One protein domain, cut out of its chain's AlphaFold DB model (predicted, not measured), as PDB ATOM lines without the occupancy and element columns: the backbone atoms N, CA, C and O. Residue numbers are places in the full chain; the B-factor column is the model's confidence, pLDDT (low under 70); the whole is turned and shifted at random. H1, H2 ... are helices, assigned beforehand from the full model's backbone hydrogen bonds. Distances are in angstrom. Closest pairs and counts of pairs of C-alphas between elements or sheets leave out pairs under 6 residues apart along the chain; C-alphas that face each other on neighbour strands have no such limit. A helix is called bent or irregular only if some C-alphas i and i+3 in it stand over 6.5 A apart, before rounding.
ATOM      1  N   VAL A 135     263.710 255.912 421.786       95.25
ATOM      2  CA  VAL A 135     262.697 255.399 422.728       95.25
ATOM      3  C   VAL A 135     263.283 254.341 423.662       95.25
ATOM      4  O   VAL A 135     263.037 254.402 424.865       95.25
ATOM      5  N   THR A 136     264.091 253.405 423.150       96.44
ATOM      6  CA  THR A 136     264.777 252.417 423.998       96.44
ATOM      7  C   THR A 136     265.704 253.098 425.012       96.44
ATOM      8  O   THR A 136     265.742 252.702 426.175       96.44
ATOM      9  N   MET A 137     266.409 254.158 424.605       94.81
ATOM     10  CA  MET A 137     267.250 254.950 425.513       94.81
ATOM     11  C   MET A 137     266.426 255.692 426.559       94.81
ATOM     12  O   MET A 137     266.751 255.630 427.739       94.81
ATOM     13  N   SER A 138     265.342 256.358 426.156       92.75
ATOM     14  CA  SER A 138     264.441 257.042 427.086       92.75
ATOM     15  C   SER A 138     263.851 256.075 428.112       92.75
ATOM     16  O   SER A 138     263.746 256.433 429.281       92.75
ATOM     17  N   ALA A 139     263.517 254.847 427.704       95.00
ATOM     18  CA  ALA A 139     263.069 253.807 428.622       95.00
ATOM     19  C   ALA A 139     264.166 253.439 429.634       95.00
ATOM     20  O   ALA A 139     263.899 253.432 430.829       95.00
ATOM     21  N   ALA A 140     265.408 253.223 429.186       95.94
ATOM     22  CA  ALA A 140     266.532 252.931 430.080       95.94
ATOM     23  C   ALA A 140     266.822 254.078 431.067       95.94
ATOM     24  O   ALA A 140     267.047 253.837 432.255       95.94
ATOM     25  N   PHE A 141     266.762 255.330 430.602       93.31
ATOM     26  CA  PHE A 141     266.901 256.507 431.458       93.31
ATOM     27  C   PHE A 141     265.770 256.623 432.474       93.31
ATOM     28  O   PHE A 141     266.038 256.877 433.645       93.31
ATOM     29  N   LEU A 142     264.523 256.391 432.060       91.38
ATOM     30  CA  LEU A 142     263.378 256.395 432.964       91.38
ATOM     31  C   LEU A 142     263.502 255.292 434.020       91.38
ATOM     32  O   LEU A 142     263.313 255.566 435.201       91.38
ATOM     33  N   THR A 143     263.866 254.072 433.623       93.62
ATOM     34  CA  THR A 143     264.104 252.963 434.557       93.62
ATOM     35  C   THR A 143     265.200 253.313 435.555       93.62
ATOM     36  O   THR A 143     265.021 253.104 436.752       93.62
ATOM     37  N   THR A 144     266.304 253.900 435.089       92.12
ATOM     38  CA  THR A 144     267.405 254.293 435.974       92.12
ATOM     39  C   THR A 144     266.996 255.404 436.935       92.12
ATOM     40  O   THR A 144     267.280 255.322 438.125       92.12
ATOM     41  N   TYR A 145     266.280 256.414 436.437       89.56
ATOM     42  CA  TYR A 145     265.748 257.495 437.258       89.56
ATOM     43  C   TYR A 145     264.815 256.965 438.350       89.56
ATOM     44  O   TYR A 145     264.980 257.317 439.513       89.56
ATOM     45  N   LEU A 146     263.869 256.087 437.997       90.56
ATOM     46  CA  LEU A 146     262.957 255.471 438.964       90.56
ATOM     47  C   LEU A 146     263.722 254.629 439.988       90.56
ATOM     48  O   LEU A 146     263.423 254.696 441.173       90.56
ATOM     49  N   TYR A 147     264.741 253.885 439.558       92.62
ATOM     50  CA  TYR A 147     265.564 253.099 440.469       92.62
ATOM     51  C   TYR A 147     266.336 253.978 441.465       92.62
ATOM     52  O   TYR A 147     266.299 253.711 442.662       92.62
ATOM     53  N   MET A 148     266.965 255.065 441.002       90.62
ATOM     54  CA  MET A 148     267.659 256.031 441.867       90.62
ATOM     55  C   MET A 148     266.700 256.805 442.780       90.62
ATOM     56  O   MET A 148     267.075 257.154 443.895       90.62
ATOM     57  N   LEU A 149     265.464 257.058 442.338       87.38
ATOM     58  CA  LEU A 149     264.439 257.722 443.149       87.38
ATOM     59  C   LEU A 149     264.076 256.905 444.397       87.38
ATOM     60  O   LEU A 149     263.838 257.486 445.450       87.38
ATOM     61  N   PHE A 150     264.050 255.575 444.284       89.25
ATOM     62  CA  PHE A 150     263.755 254.668 445.400       89.25
ATOM     63  C   PHE A 150     265.010 254.115 446.093       89.25
ATOM     64  O   PHE A 150     264.891 253.332 447.032       89.25
ATOM     65  N   ASN A 151     266.210 254.499 445.646       91.81
ATOM     66  CA  ASN A 151     267.481 254.020 446.184       91.81
ATOM     67  C   ASN A 151     268.434 255.199 446.430       91.81
ATOM     68  O   ASN A 151     269.372 255.452 445.671       91.81
ATOM     69  N   GLU A 152     268.153 255.935 447.505       86.31
ATOM     70  CA  GLU A 152     268.896 257.131 447.906       86.31
ATOM     71  C   GLU A 152     270.408 256.882 448.094       86.31
ATOM     72  O   GLU A 152     271.181 257.649 447.518       86.31
ATOM     73  N   PRO A 153     270.873 255.790 448.745       89.12
ATOM     74  CA  PRO A 153     272.308 255.520 448.869       89.12
ATOM     75  C   PRO A 153     273.021 255.391 447.519       89.12
ATOM     76  O   PRO A 153     274.142 255.868 447.352       89.12
ATOM     77  N   LEU A 154     272.370 254.772 446.527       89.88
ATOM     78  CA  LEU A 154     272.940 254.648 445.187       89.88
ATOM     79  C   LEU A 154     272.993 255.995 444.461       89.88
ATOM     80  O   LEU A 154     273.972 256.278 443.772       89.88
ATOM     81  N   LYS A 155     271.950 256.820 444.602       89.38
ATOM     82  CA  LYS A 155     271.933 258.178 444.049       89.38
ATOM     83  C   LYS A 155     273.084 259.007 444.623       89.38
ATOM     84  O   LYS A 155     273.803 259.651 443.864       89.38
ATOM     85  N   GLU A 156     273.295 258.947 445.935       85.38
ATOM     86  CA  GLU A 156     274.409 259.639 446.589       85.38
ATOM     87  C   GLU A 156     275.770 259.116 446.116       85.38
ATOM     88  O   GLU A 156     276.647 259.911 445.781       85.38
ATOM     89  N   ALA A 157     275.943 257.794 446.022       88.31
ATOM     90  CA  ALA A 157     277.174 257.199 445.505       88.31
ATOM     91  C   ALA A 157     277.462 257.650 444.062       88.31
ATOM     92  O   ALA A 157     278.600 257.971 443.722       88.31
ATOM     93  N   TYR A 158     276.430 257.732 443.217       90.69
ATOM     94  CA  TYR A 158     276.540 258.270 441.863       90.69
ATOM     95  C   TYR A 158     276.995 259.738 441.855       90.69
ATOM     96  O   TYR A 158     277.904 260.090 441.098       90.69
ATOM     97  N   GLU A 159     276.402 260.592 442.693       87.62
ATOM     98  CA  GLU A 159     276.785 262.005 442.811       87.62
ATOM     99  C   GLU A 159     278.241 262.163 443.275       87.62
ATOM    100  O   GLU A 159     278.987 262.953 442.696       87.62
ATOM    101  N   GLN A 160     278.667 261.379 444.269       86.31
ATOM    102  CA  GLN A 160     280.037 261.395 444.793       86.31
ATOM    103  C   GLN A 160     281.051 260.967 443.727       86.31
ATOM    104  O   GLN A 160     281.996 261.700 443.443       86.31
ATOM    105  N   VAL A 161     280.813 259.833 443.058       90.88
ATOM    106  CA  VAL A 161     281.685 259.349 441.975       90.88
ATOM    107  C   VAL A 161     281.775 260.370 440.838       90.88
ATOM    108  O   VAL A 161     282.854 260.584 440.276       90.88
ATOM    109  N   SER A 162     280.660 261.026 440.510       89.50
ATOM    110  CA  SER A 162     280.613 262.059 439.470       89.50
ATOM    111  C   SER A 162     281.471 263.274 439.828       89.50
ATOM    112  O   SER A 162     282.247 263.738 438.986       89.50
ATOM    113  N   ALA A 163     281.400 263.740 441.076       85.62
ATOM    114  CA  ALA A 163     282.209 264.851 441.570       85.62
ATOM    115  C   ALA A 163     283.707 264.488 441.650       85.62
ATOM    116  O   ALA A 163     284.569 265.229 441.163       85.62
ATOM    117  N   ASP A 164     284.035 263.316 442.200       85.50
ATOM    118  CA  ASP A 164     285.420 262.910 442.458       85.50
ATOM    119  C   ASP A 164     286.188 262.580 441.180       85.50
ATOM    120  O   ASP A 164     287.329 263.031 440.978       85.50
ATOM    121  N   HIS A 165     285.561 261.809 440.293       89.00
ATOM    122  CA  HIS A 165     286.247 261.201 439.160       89.00
ATOM    123  C   HIS A 165     285.888 261.826 437.818       89.00
ATOM    124  O   HIS A 165     286.725 261.767 436.912       89.00
ATOM    125  N   PHE A 166     284.719 262.456 437.687       89.69
ATOM    126  CA  PHE A 166     284.186 262.846 436.382       89.69
ATOM    127  C   PHE A 166     283.841 264.330 436.232       89.69
ATOM    128  O   PHE A 166     283.236 264.694 435.225       89.69
ATOM    129  N   HIS A 167     284.292 265.204 437.139       89.31
ATOM    130  CA  HIS A 167     284.078 266.658 437.034       89.31
ATOM    131  C   HIS A 167     282.602 267.007 436.784       89.31
ATOM    132  O   HIS A 167     282.300 267.816 435.910       89.31
ATOM    133  N   ASP A 168     281.685 266.298 437.454       85.88
ATOM    134  CA  ASP A 168     280.235 266.446 437.268       85.88
ATOM    135  C   ASP A 168     279.760 266.306 435.801       85.88
ATOM    136  O   ASP A 168     278.730 266.852 435.404       85.88
ATOM    137  N   GLY A 169     280.529 265.603 434.965       85.12
ATOM    138  CA  GLY A 169     280.199 265.335 433.566       85.12
ATOM    139  C   GLY A 169     279.154 264.230 433.405       85.12
ATOM    140  O   GLY A 169     278.976 263.385 434.279       85.12
ATOM    141  N   ASP A 170     278.518 264.165 432.237       89.50
ATOM    142  CA  ASP A 170     277.418 263.231 431.928       89.50
ATOM    143  C   ASP A 170     277.895 261.808 431.573       89.50
ATOM    144  O   ASP A 170     277.367 261.137 430.680       89.50
ATOM    145  N   TRP A 171     278.917 261.321 432.282       92.75
ATOM    146  CA  TRP A 171     279.582 260.042 432.023       92.75
ATOM    147  C   TRP A 171     278.613 258.858 432.091       92.75
ATOM    148  O   TRP A 171     278.660 257.946 431.260       92.75
ATOM    149  N   PHE A 172     277.695 258.886 433.058       92.94
ATOM    150  CA  PHE A 172     276.735 257.813 433.254       92.94
ATOM    151  C   PHE A 172     275.729 257.762 432.108       92.94
ATOM    152  O   PHE A 172     275.463 256.690 431.564       92.94
ATOM    153  N   ALA A 173     275.246 258.924 431.658       92.38
ATOM    154  CA  ALA A 173     274.392 258.998 430.484       92.38
ATOM    155  C   ALA A 173     275.113 258.489 429.229       92.38
ATOM    156  O   ALA A 173     274.540 257.706 428.469       92.38
ATOM    157  N   ALA A 174     276.388 258.846 429.047       94.56
ATOM    158  CA  ALA A 174     277.194 258.345 427.940       94.56
ATOM    159  C   ALA A 174     277.360 256.813 427.976       94.56
ATOM    160  O   ALA A 174     277.235 256.170 426.933       94.56
ATOM    161  N   ILE A 175     277.586 256.201 429.148       96.00
ATOM    162  CA  ILE A 175     277.639 254.729 429.291       96.00
ATOM    163  C   ILE A 175     276.292 254.089 428.978       96.00
ATOM    164  O   ILE A 175     276.249 253.121 428.218       96.00
ATOM    165  N   VAL A 176     275.194 254.620 429.522       96.25
ATOM    166  CA  VAL A 176     273.851 254.086 429.261       96.25
ATOM    167  C   VAL A 176     273.561 254.110 427.762       96.25
ATOM    168  O   VAL A 176     273.168 253.088 427.204       96.25
ATOM    169  N   VAL A 177     273.831 255.225 427.074       96.62
ATOM    170  CA  VAL A 177     273.650 255.326 425.615       96.62
ATOM    171  C   VAL A 177     274.537 254.324 424.879       96.62
ATOM    172  O   VAL A 177     274.052 253.665 423.959       96.62
ATOM    173  N   LEU A 178     275.803 254.168 425.279       97.31
ATOM    174  CA  LEU A 178     276.741 253.230 424.659       97.31
ATOM    175  C   LEU A 178     276.232 251.781 424.746       97.31
ATOM    176  O   LEU A 178     276.133 251.093 423.727       97.31
ATOM    177  N   VAL A 179     275.864 251.335 425.950       98.06
ATOM    178  CA  VAL A 179     275.395 249.967 426.214       98.06
ATOM    179  C   VAL A 179     274.042 249.722 425.553       98.06
ATOM    180  O   VAL A 179     273.874 248.738 424.832       98.06
ATOM    181  N   VAL A 180     273.081 250.630 425.734       98.12
ATOM    182  CA  VAL A 180     271.727 250.482 425.186       98.12
ATOM    183  C   VAL A 180     271.745 250.502 423.661       98.12
ATOM    184  O   VAL A 180     271.057 249.693 423.037       98.12
ATOM    185  N   ALA A 181     272.556 251.362 423.034       98.12
ATOM    186  CA  ALA A 181     272.717 251.361 421.583       98.12
ATOM    187  C   ALA A 181     273.292 250.029 421.081       98.12
ATOM    188  O   ALA A 181     272.778 249.474 420.108       98.12
ATOM    189  N   ALA A 182     274.319 249.491 421.749       98.12
ATOM    190  CA  ALA A 182     274.910 248.206 421.383       98.12
ATOM    191  C   ALA A 182     273.882 247.069 421.489       98.12
ATOM    192  O   ALA A 182     273.645 246.358 420.511       98.12
ATOM    193  N   VAL A 183     273.208 246.947 422.636       98.25
ATOM    194  CA  VAL A 183     272.187 245.916 422.875       98.25
ATOM    195  C   VAL A 183     271.024 246.050 421.888       98.25
ATOM    196  O   VAL A 183     270.624 245.057 421.282       98.25
ATOM    197  N   HIS A 184     270.518 247.265 421.643       98.19
ATOM    198  CA  HIS A 184     269.441 247.495 420.672       98.19
ATOM    199  C   HIS A 184     269.864 247.106 419.254       98.19
ATOM    200  O   HIS A 184     269.098 246.461 418.543       98.19
ATOM    201  N   GLY A 185     271.080 247.464 418.831       97.44
ATOM    202  CA  GLY A 185     271.606 247.106 417.510       97.44
ATOM    203  C   GLY A 185     271.802 245.597 417.322       97.44
ATOM    204  O   GLY A 185     271.589 245.073 416.222       97.44
ATOM    205  N   LEU A 186     272.166 244.880 418.387       97.62
ATOM    206  CA  LEU A 186     272.253 243.419 418.380       97.62
ATOM    207  C   LEU A 186     270.860 242.776 418.320       97.62
ATOM    208  O   LEU A 186     270.634 241.909 417.477       97.62
ATOM    209  N   ALA A 187     269.918 243.256 419.139       97.62
ATOM    210  CA  ALA A 187     268.559 242.722 419.241       97.62
ATOM    211  C   ALA A 187     267.661 243.063 418.037       97.62
ATOM    212  O   ALA A 187     266.774 242.286 417.684       97.62
ATOM    213  N   ARG A 188     267.868 244.215 417.383       97.44
ATOM    214  CA  ARG A 188     267.108 244.659 416.203       97.44
ATOM    215  C   ARG A 188     268.028 244.961 415.017       97.44
ATOM    216  O   ARG A 188     268.375 246.122 414.782       97.44
ATOM    217  N   PRO A 189     268.342 243.950 414.180       95.44
ATOM    218  CA  PRO A 189     269.209 244.110 413.013       95.44
ATOM    219  C   PRO A 189     268.787 245.220 412.041       95.44
ATOM    220  O   PRO A 189     269.639 245.909 411.480       95.44
ATOM    221  N   GLN A 190     267.478 245.434 411.890       95.31
ATOM    222  CA  GLN A 190     266.891 246.489 411.058       95.31
ATOM    223  C   GLN A 190     267.265 247.913 411.501       95.31
ATOM    224  O   GLN A 190     267.332 248.815 410.669       95.31
ATOM    225  N   ASP A 191     267.558 248.110 412.791       97.12
ATOM    226  CA  ASP A 191     267.911 249.410 413.367       97.12
ATOM    227  C   ASP A 191     269.426 249.579 413.576       97.12
ATOM    228  O   ASP A 191     269.870 250.606 414.091       97.12
ATOM    229  N   ARG A 192     270.256 248.619 413.134       96.44
ATOM    230  CA  ARG A 192     271.715 248.617 413.364       96.44
ATOM    231  C   ARG A 192     272.411 249.902 412.951       96.44
ATOM    232  O   ARG A 192     273.306 250.354 413.650       96.44
ATOM    233  N   ARG A 193     272.015 250.507 411.828       96.38
ATOM    234  CA  ARG A 193     272.636 251.754 411.349       96.38
ATOM    235  C   ARG A 193     272.316 252.942 412.258       96.38
ATOM    236  O   ARG A 193     273.196 253.759 412.503       96.38
ATOM    237  N   ALA A 194     271.083 253.024 412.756       97.12
ATOM    238  CA  ALA A 194     270.682 254.050 413.712       97.12
ATOM    239  C   ALA A 194     271.378 253.830 415.060       97.12
ATOM    240  O   ALA A 194     271.997 254.750 415.588       97.12
ATOM    241  N   ALA A 195     271.361 252.596 415.566       98.06
ATOM    242  CA  ALA A 195     272.050 252.212 416.794       98.06
ATOM    243  C   ALA A 195     273.559 252.503 416.724       98.06
ATOM    244  O   ALA A 195     274.118 253.075 417.654       98.06
ATOM    245  N   ALA A 196     274.205 252.209 415.591       98.12
ATOM    246  CA  ALA A 196     275.616 252.508 415.372       98.12
ATOM    247  C   ALA A 196     275.927 254.011 415.423       98.12
ATOM    248  O   ALA A 196     277.006 254.379 415.879       98.12
ATOM    249  N   LEU A 197     275.007 254.886 414.992       97.81
ATOM    250  CA  LEU A 197     275.195 256.334 415.115       97.81
ATOM    251  C   LEU A 197     275.191 256.771 416.584       97.81
ATOM    252  O   LEU A 197     276.107 257.468 417.005       97.81
ATOM    253  N   TYR A 198     274.213 256.322 417.374       97.69
ATOM    254  CA  TYR A 198     274.180 256.618 418.810       97.69
ATOM    255  C   TYR A 198     275.391 256.044 419.549       97.69
ATOM    256  O   TYR A 198     276.001 256.742 420.356       97.69
ATOM    257  N   PHE A 199     275.775 254.805 419.230       98.31
ATOM    258  CA  PHE A 199     276.980 254.178 419.766       98.31
ATOM    259  C   PHE A 199     278.224 255.004 419.429       98.31
ATOM    260  O   PHE A 199     279.024 255.292 420.311       98.31
ATOM    261  N   ALA A 200     278.375 255.438 418.172       98.31
ATOM    262  CA  ALA A 200     279.504 256.260 417.749       98.31
ATOM    263  C   ALA A 200     279.531 257.619 418.462       98.31
ATOM    264  O   ALA A 200     280.609 258.065 418.852       98.31
ATOM    265  N   CYS A 201     278.376 258.260 418.672       97.31
ATOM    266  CA  CYS A 201     278.282 259.495 419.450       97.31
ATOM    267  C   CYS A 201     278.703 259.278 420.911       97.31
ATOM    268  O   CYS A 201     279.526 260.036 421.411       97.31
ATOM    269  N   ALA A 202     278.210 258.228 421.575       97.31
ATOM    270  CA  ALA A 202     278.567 257.916 422.961       97.31
ATOM    271  C   ALA A 202     280.040 257.505 423.119       97.31
ATOM    272  O   ALA A 202     280.720 257.952 424.037       97.31
ATOM    273  N   ALA A 203     280.567 256.701 422.194       98.38
ATOM    274  CA  ALA A 203     281.977 256.328 422.180       98.38
ATOM    275  C   ALA A 203     282.871 257.557 421.955       98.38
ATOM    276  O   ALA A 203     283.880 257.724 422.634       98.38
ATOM    277  N   SER A 204     282.481 258.448 421.040       97.81
ATOM    278  CA  SER A 204     283.229 259.684 420.785       97.81
ATOM    279  C   SER A 204     283.142 260.652 421.960       97.81
ATOM    280  O   SER A 204     284.134 261.312 422.255       97.81
ATOM    281  N   TRP A 205     282.008 260.699 422.671       96.75
ATOM    282  CA  TRP A 205     281.895 261.436 423.929       96.75
ATOM    283  C   TRP A 205     282.973 260.974 424.914       96.75
ATOM    284  O   TRP A 205     283.743 261.797 425.397       96.75
ATOM    285  N   TRP A 206     283.114 259.659 425.119       97.38
ATOM    286  CA  TRP A 206     284.146 259.091 425.994       97.38
ATOM    287  C   TRP A 206     285.564 259.406 425.527       97.38
ATOM    288  O   TRP A 206     286.376 259.867 426.323       97.38
ATOM    289  N   VAL A 207     285.867 259.197 424.244       98.06
ATOM    290  CA  VAL A 207     287.208 259.450 423.689       98.06
ATOM    291  C   VAL A 207     287.626 260.904 423.900       98.06
ATOM    292  O   VAL A 207     288.733 261.161 424.369       98.06
ATOM    293  N   PHE A 208     286.750 261.859 423.586       97.06
ATOM    294  CA  PHE A 208     287.086 263.275 423.690       97.06
ATOM    295  C   PHE A 208     287.047 263.785 425.131       97.06
ATOM    296  O   PHE A 208     287.925 264.555 425.506       97.06
ATOM    297  N   TYR A 209     286.098 263.337 425.955       95.50
ATOM    298  CA  TYR A 209     286.084 263.671 427.380       95.50
ATOM    299  C   TYR A 209     287.356 263.168 428.077       95.50
ATOM    300  O   TYR A 209     288.027 263.923 428.781       95.50
ATOM    301  N   LEU A 210     287.736 261.906 427.846       96.38
ATOM    302  CA  LEU A 210     288.944 261.342 428.440       96.38
ATOM    303  C   LEU A 210     290.204 262.035 427.915       96.38
ATOM    304  O   LEU A 210     291.070 262.402 428.705       96.38
ATOM    305  N   GLY A 211     290.290 262.241 426.599       96.94
ATOM    306  CA  GLY A 211     291.460 262.828 425.952       96.94
ATOM    307  C   GLY A 211     291.669 264.310 426.267       96.94
ATOM    308  O   GLY A 211     292.783 264.700 426.588       96.94
ATOM    309  N   LEU A 212     290.621 265.135 426.189       95.25
ATOM    310  CA  LEU A 212     290.731 266.588 426.365       95.25
ATOM    311  C   LEU A 212     290.620 266.997 427.833       95.25
ATOM    312  O   LEU A 212     291.451 267.756 428.325       95.25
ATOM    313  N   THR A 213     289.613 266.484 428.537       92.75
ATOM    314  CA  THR A 213     289.262 266.955 429.880       92.75
ATOM    315  C   THR A 213     289.970 266.141 430.958       92.75
ATOM    316  O   THR A 213     290.745 266.691 431.735       92.75
ATOM    317  N   LYS A 214     289.742 264.821 431.015       92.31
ATOM    318  CA  LYS A 214     290.201 263.996 432.146       92.31
ATOM    319  C   LYS A 214     291.720 263.835 432.198       92.31
ATOM    320  O   LYS A 214     292.302 264.037 433.258       92.31
ATOM    321  N   PHE A 215     292.333 263.425 431.090       94.62
ATOM    322  CA  PHE A 215     293.777 263.187 431.001       94.62
ATOM    323  C   PHE A 215     294.518 264.348 430.334       94.62
ATOM    324  O   PHE A 215     295.683 264.574 430.640       94.62
ATOM    325  N   GLY A 216     293.842 265.104 429.463       92.19
ATOM    326  CA  GLY A 216     294.399 266.310 428.845       92.19
ATOM    327  C   GLY A 216     294.426 267.533 429.765       92.19
ATOM    328  O   GLY A 216     295.142 268.485 429.474       92.19
ATOM    329  N   GLY A 217     293.665 267.527 430.866       88.44
ATOM    330  CA  GLY A 217     293.648 268.612 431.852       88.44
ATOM    331  C   GLY A 217     293.012 269.917 431.359       88.44
ATOM    332  O   GLY A 217     293.125 270.940 432.033       88.44
ATOM    333  N   LEU A 218     292.341 269.915 430.199       89.50
ATOM    334  CA  LEU A 218     291.628 271.086 429.695       89.50
ATOM    335  C   LEU A 218     290.290 271.220 430.429       89.50
ATOM    336  O   LEU A 218     289.317 270.535 430.118       89.50
ATOM    337  N   VAL A 219     290.264 272.119 431.407       86.56
ATOM    338  CA  VAL A 219     289.097 272.433 432.241       86.56
ATOM    339  C   VAL A 219     288.654 273.854 431.905       86.56
ATOM    340  O   VAL A 219     289.410 274.807 432.130       86.56
ATOM    341  N   LEU A 220     287.479 274.004 431.292       85.12
ATOM    342  CA  LEU A 220     286.993 275.298 430.796       85.12
ATOM    343  C   LEU A 220     286.068 275.980 431.802       85.12
ATOM    344  O   LEU A 220     286.194 277.187 432.028       85.12
ATOM    345  N   ALA A 221     285.162 275.220 432.406       77.06
ATOM    346  CA  ALA A 221     284.350 275.686 433.508       77.06
ATOM    347  C   ALA A 221     285.205 275.802 434.787       77.06
ATOM    348  O   ALA A 221     286.321 275.288 434.887       77.06
ATOM    349  N   PRO A 222     284.740 276.556 435.786       71.88
ATOM    350  CA  PRO A 222     285.348 276.515 437.106       71.88
ATOM    351  C   PRO A 222     285.198 275.133 437.769       71.88
ATOM    352  O   PRO A 222     284.315 274.364 437.381       71.88
ATOM    353  N   PRO A 223     286.013 274.830 438.796       75.62
ATOM    354  CA  PRO A 223     285.880 273.612 439.591       75.62
ATOM    355  C   PRO A 223     284.441 273.387 440.081       75.62
ATOM    356  O   PRO A 223     283.713 274.342 440.344       75.62
ATOM    357  N   PHE A 224     284.048 272.115 440.221       77.81
ATOM    358  CA  PHE A 224     282.731 271.682 440.742       77.81
ATOM    359  C   PHE A 224     281.529 272.032 439.852       77.81
ATOM    360  O   PHE A 224     280.376 272.034 440.289       77.81
ATOM    361  N   ARG A 225     281.797 272.328 438.579       79.94
ATOM    362  CA  ARG A 225     280.806 272.405 437.507       79.94
ATOM    363  C   ARG A 225     281.060 271.293 436.502       79.94
ATOM    364  O   ARG A 225     282.184 270.823 436.359       79.94
ATOM    365  N   SER A 226     280.004 270.943 435.772       83.25
ATOM    366  CA  SER A 226     280.077 269.950 434.706       83.25
ATOM    367  C   SER A 226     281.074 270.351 433.615       83.25
ATOM    368  O   SER A 226     280.933 271.401 432.985       83.25
ATOM    369  N   GLU A 227     282.039 269.470 433.352       87.44
ATOM    370  CA  GLU A 227     282.986 269.552 432.231       87.44
ATOM    371  C   GLU A 227     282.578 268.636 431.057       87.44
ATOM    372  O   GLU A 227     283.410 268.020 430.388       87.44
ATOM    373  N   SER A 228     281.276 268.538 430.765       90.06
ATOM    374  CA  SER A 228     280.762 267.731 429.643       90.06
ATOM    375  C   SER A 228     281.151 268.254 428.251       90.06
ATOM    376  O   SER A 228     280.966 267.541 427.259       90.06
ATOM    377  N   TRP A 229     281.716 269.465 428.132       92.19
ATOM    378  CA  TRP A 229     282.033 270.088 426.838       92.19
ATOM    379  C   TRP A 229     282.948 269.222 425.968       92.19
ATOM    380  O   TRP A 229     282.702 269.112 424.766       92.19
ATOM    381  N   GLY A 230     283.953 268.563 426.561       93.19
ATOM    382  CA  GLY A 230     284.875 267.694 425.831       93.19
ATOM    383  C   GLY A 230     284.125 266.541 425.171       93.19
ATOM    384  O   GLY A 230     284.303 266.260 423.987       93.19
ATOM    385  N   GLY A 231     283.180 265.939 425.890       94.69
ATOM    386  CA  GLY A 231     282.329 264.899 425.331       94.69
ATOM    387  C   GLY A 231     281.369 265.410 424.247       94.69
ATOM    388  O   GLY A 231     281.176 264.743 423.228       94.69
ATOM    389  N   VAL A 232     280.822 266.621 424.393       94.62
ATOM    390  CA  VAL A 232     279.965 267.245 423.365       94.62
ATOM    391  C   VAL A 232     280.747 267.552 422.079       94.62
ATOM    392  O   VAL A 232     280.210 267.348 420.986       94.62
ATOM    393  N   VAL A 233     282.028 267.941 422.168       96.69
ATOM    394  CA  VAL A 233     282.926 268.016 420.994       96.69
ATOM    395  C   VAL A 233     282.976 266.663 420.288       96.69
ATOM    396  O   VAL A 233     282.805 266.598 419.069       96.69
ATOM    397  N   GLY A 234     283.145 265.576 421.046       97.12
ATOM    398  CA  GLY A 234     283.140 264.214 420.514       97.12
ATOM    399  C   GLY A 234     281.849 263.859 419.772       97.12
ATOM    400  O   GLY A 234     281.907 263.308 418.671       97.12
ATOM    401  N   ILE A 235     280.685 264.230 420.314       97.00
ATOM    402  CA  ILE A 235     279.383 264.031 419.651       97.00
ATOM    403  C   ILE A 235     279.318 264.804 418.330       97.00
ATOM    404  O   ILE A 235     278.953 264.231 417.300       97.00
ATOM    405  N   LEU A 236     279.697 266.085 418.326       97.75
ATOM    406  CA  LEU A 236     279.689 266.900 417.110       97.75
ATOM    407  C   LEU A 236     280.636 266.325 416.046       97.75
ATOM    408  O   LEU A 236     280.260 266.230 414.875       97.75
ATOM    409  N   VAL A 237     281.833 265.886 416.440       98.31
ATOM    410  CA  VAL A 237     282.788 265.228 415.538       98.31
ATOM    411  C   VAL A 237     282.199 263.936 414.971       98.31
ATOM    412  O   VAL A 237     282.257 263.733 413.758       98.31
ATOM    413  N   ALA A 238     281.572 263.090 415.795       98.31
ATOM    414  CA  ALA A 238     280.919 261.862 415.337       98.31
ATOM    415  C   ALA A 238     279.820 262.149 414.302       98.31
ATOM    416  O   ALA A 238     279.761 261.494 413.257       98.31
ATOM    417  N   LEU A 239     278.994 263.170 414.549       98.25
ATOM    418  CA  LEU A 239     277.960 263.620 413.618       98.25
ATOM    419  C   LEU A 239     278.566 264.151 412.315       98.25
ATOM    420  O   LEU A 239     278.125 263.751 411.239       98.25
ATOM    421  N   ILE A 240     279.601 264.991 412.372       98.50
ATOM    422  CA  ILE A 240     280.289 265.498 411.175       98.50
ATOM    423  C   ILE A 240     280.880 264.341 410.367       98.50
ATOM    424  O   ILE A 240     280.664 264.266 409.156       98.50
ATOM    425  N   VAL A 241     281.569 263.399 411.016       98.56
ATOM    426  CA  VAL A 241     282.132 262.210 410.363       98.56
ATOM    427  C   VAL A 241     281.026 261.369 409.724       98.56
ATOM    428  O   VAL A 241     281.175 260.940 408.577       98.56
ATOM    429  N   TYR A 242     279.899 261.168 410.409       98.44
ATOM    430  CA  TYR A 242     278.734 260.478 409.855       98.44
ATOM    431  C   TYR A 242     278.191 261.189 408.607       98.44
ATOM    432  O   TYR A 242     277.972 260.549 407.573       98.44
ATOM    433  N   LEU A 243     278.025 262.512 408.655       98.44
ATOM    434  CA  LEU A 243     277.534 263.314 407.534       98.44
ATOM    435  C   LEU A 243     278.503 263.300 406.342       98.44
ATOM    436  O   LEU A 243     278.073 263.176 405.195       98.44
ATOM    437  N   VAL A 244     279.813 263.351 406.595       98.12
ATOM    438  CA  VAL A 244     280.849 263.241 405.558       98.12
ATOM    439  C   VAL A 244     280.845 261.845 404.929       98.12
ATOM    440  O   VAL A 244     280.802 261.734 403.701       98.12
ATOM    441  N   ARG A 245     280.820 260.775 405.737       97.44
ATOM    442  CA  ARG A 245     280.817 259.379 405.254       97.44
ATOM    443  C   ARG A 245     279.563 259.030 404.460       97.44
ATOM    444  O   ARG A 245     279.652 258.370 403.430       97.44
ATOM    445  N   THR A 246     278.404 259.520 404.893       96.44
ATOM    446  CA  THR A 246     277.135 259.365 404.158       96.44
ATOM    447  C   THR A 246     277.007 260.326 402.975       96.44
ATOM    448  O   THR A 246     276.016 260.280 402.247       96.44
ATOM    449  N   LYS A 247     278.010 261.189 402.754       97.25
ATOM    450  CA  LYS A 247     278.016 262.260 401.751       97.25
ATOM    451  C   LYS A 247     276.812 263.198 401.887       97.25
ATOM    452  O   LYS A 247     276.441 263.831 400.909       97.25
ATOM    453  N   ASN A 248     276.203 263.320 403.066       97.94
ATOM    454  CA  ASN A 248     275.059 264.193 403.305       97.94
ATOM    455  C   ASN A 248     275.516 265.649 403.485       97.94
ATOM    456  O   ASN A 248     275.601 266.190 404.590       97.94
TER     457      ASN A 248
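What this domain is: This is residues 135 to 248 of the 631 residues of an uncharacterized protein of Candidatus Hydrogenedentes bacterium (UniProt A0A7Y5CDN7). The long helix H4 runs between H3 and H5, packed with each in a helical hairpin, and the chain zigzags through the three in a flat layer. From H3, H1 and H2 make an open triangular frame: H1 meets H3 near its first residues, and H2 turns the corner at its other end. The printed part has 114 residues with five named helices, H1 to H5 in chain order, no named strand, and is all helix. It is compact, radius of gyration of the C-alphas 15.4 A, and flat, spanning 41 by 35 by 16 A.

How they stand to each other: H4, residues 189 to 214, touches H3, residues 171 to 187, at a shallow tilt of 23 degrees, opposite ways; the closest C-alphas, of Gly 185 and Arg 192, are 4.4 A apart. H4 touches H5, residues 229 to 245, at a steep tilt of 42 degrees, opposite ways; the closest C-alphas, of Trp 205 and Gly 231, are 3.8 A apart. H1, residues 135 to 149, touches H3 with residues 136 to 141 alone, at a steep tilt of 46 degrees, opposite ways; the closest C-alphas, of Met 137 and Val 180, are 6.3 A apart. H2, residues 152 to 166, and H1 only just touch, only at the corner, with 3 pairs of C-alphas within 8 A, the closest those of Met 148 and Lys 155, 5.3 A. H3 and H5 are apart. Every O i to N i+4 pair is within hydrogen-bond range in H1, H2, H3 and H5, and 19 of 22 in H4.

Where its parts are: H4, 34.7 A long, is irregular, with C-alphas 190 and 193 7.8 A apart, and has a kink of 36 degrees near residue 196. H3 measures 24.2 A, H5 24.1 A, H1 20.6 A and H2 20.0 A. H1 begins at C-alpha 135 (262.697, 255.399, 422.728), and H5 ends at C-alpha 245 (280.817, 259.379, 405.254).

The domain as a whole: The farthest C-alphas, of Pro 153 and Lys 247, are 47.9 A apart. The printed part has no cut; the link H4 to H5, residues 215 to 228, is long. No printed residue is under 70 in pLDDT.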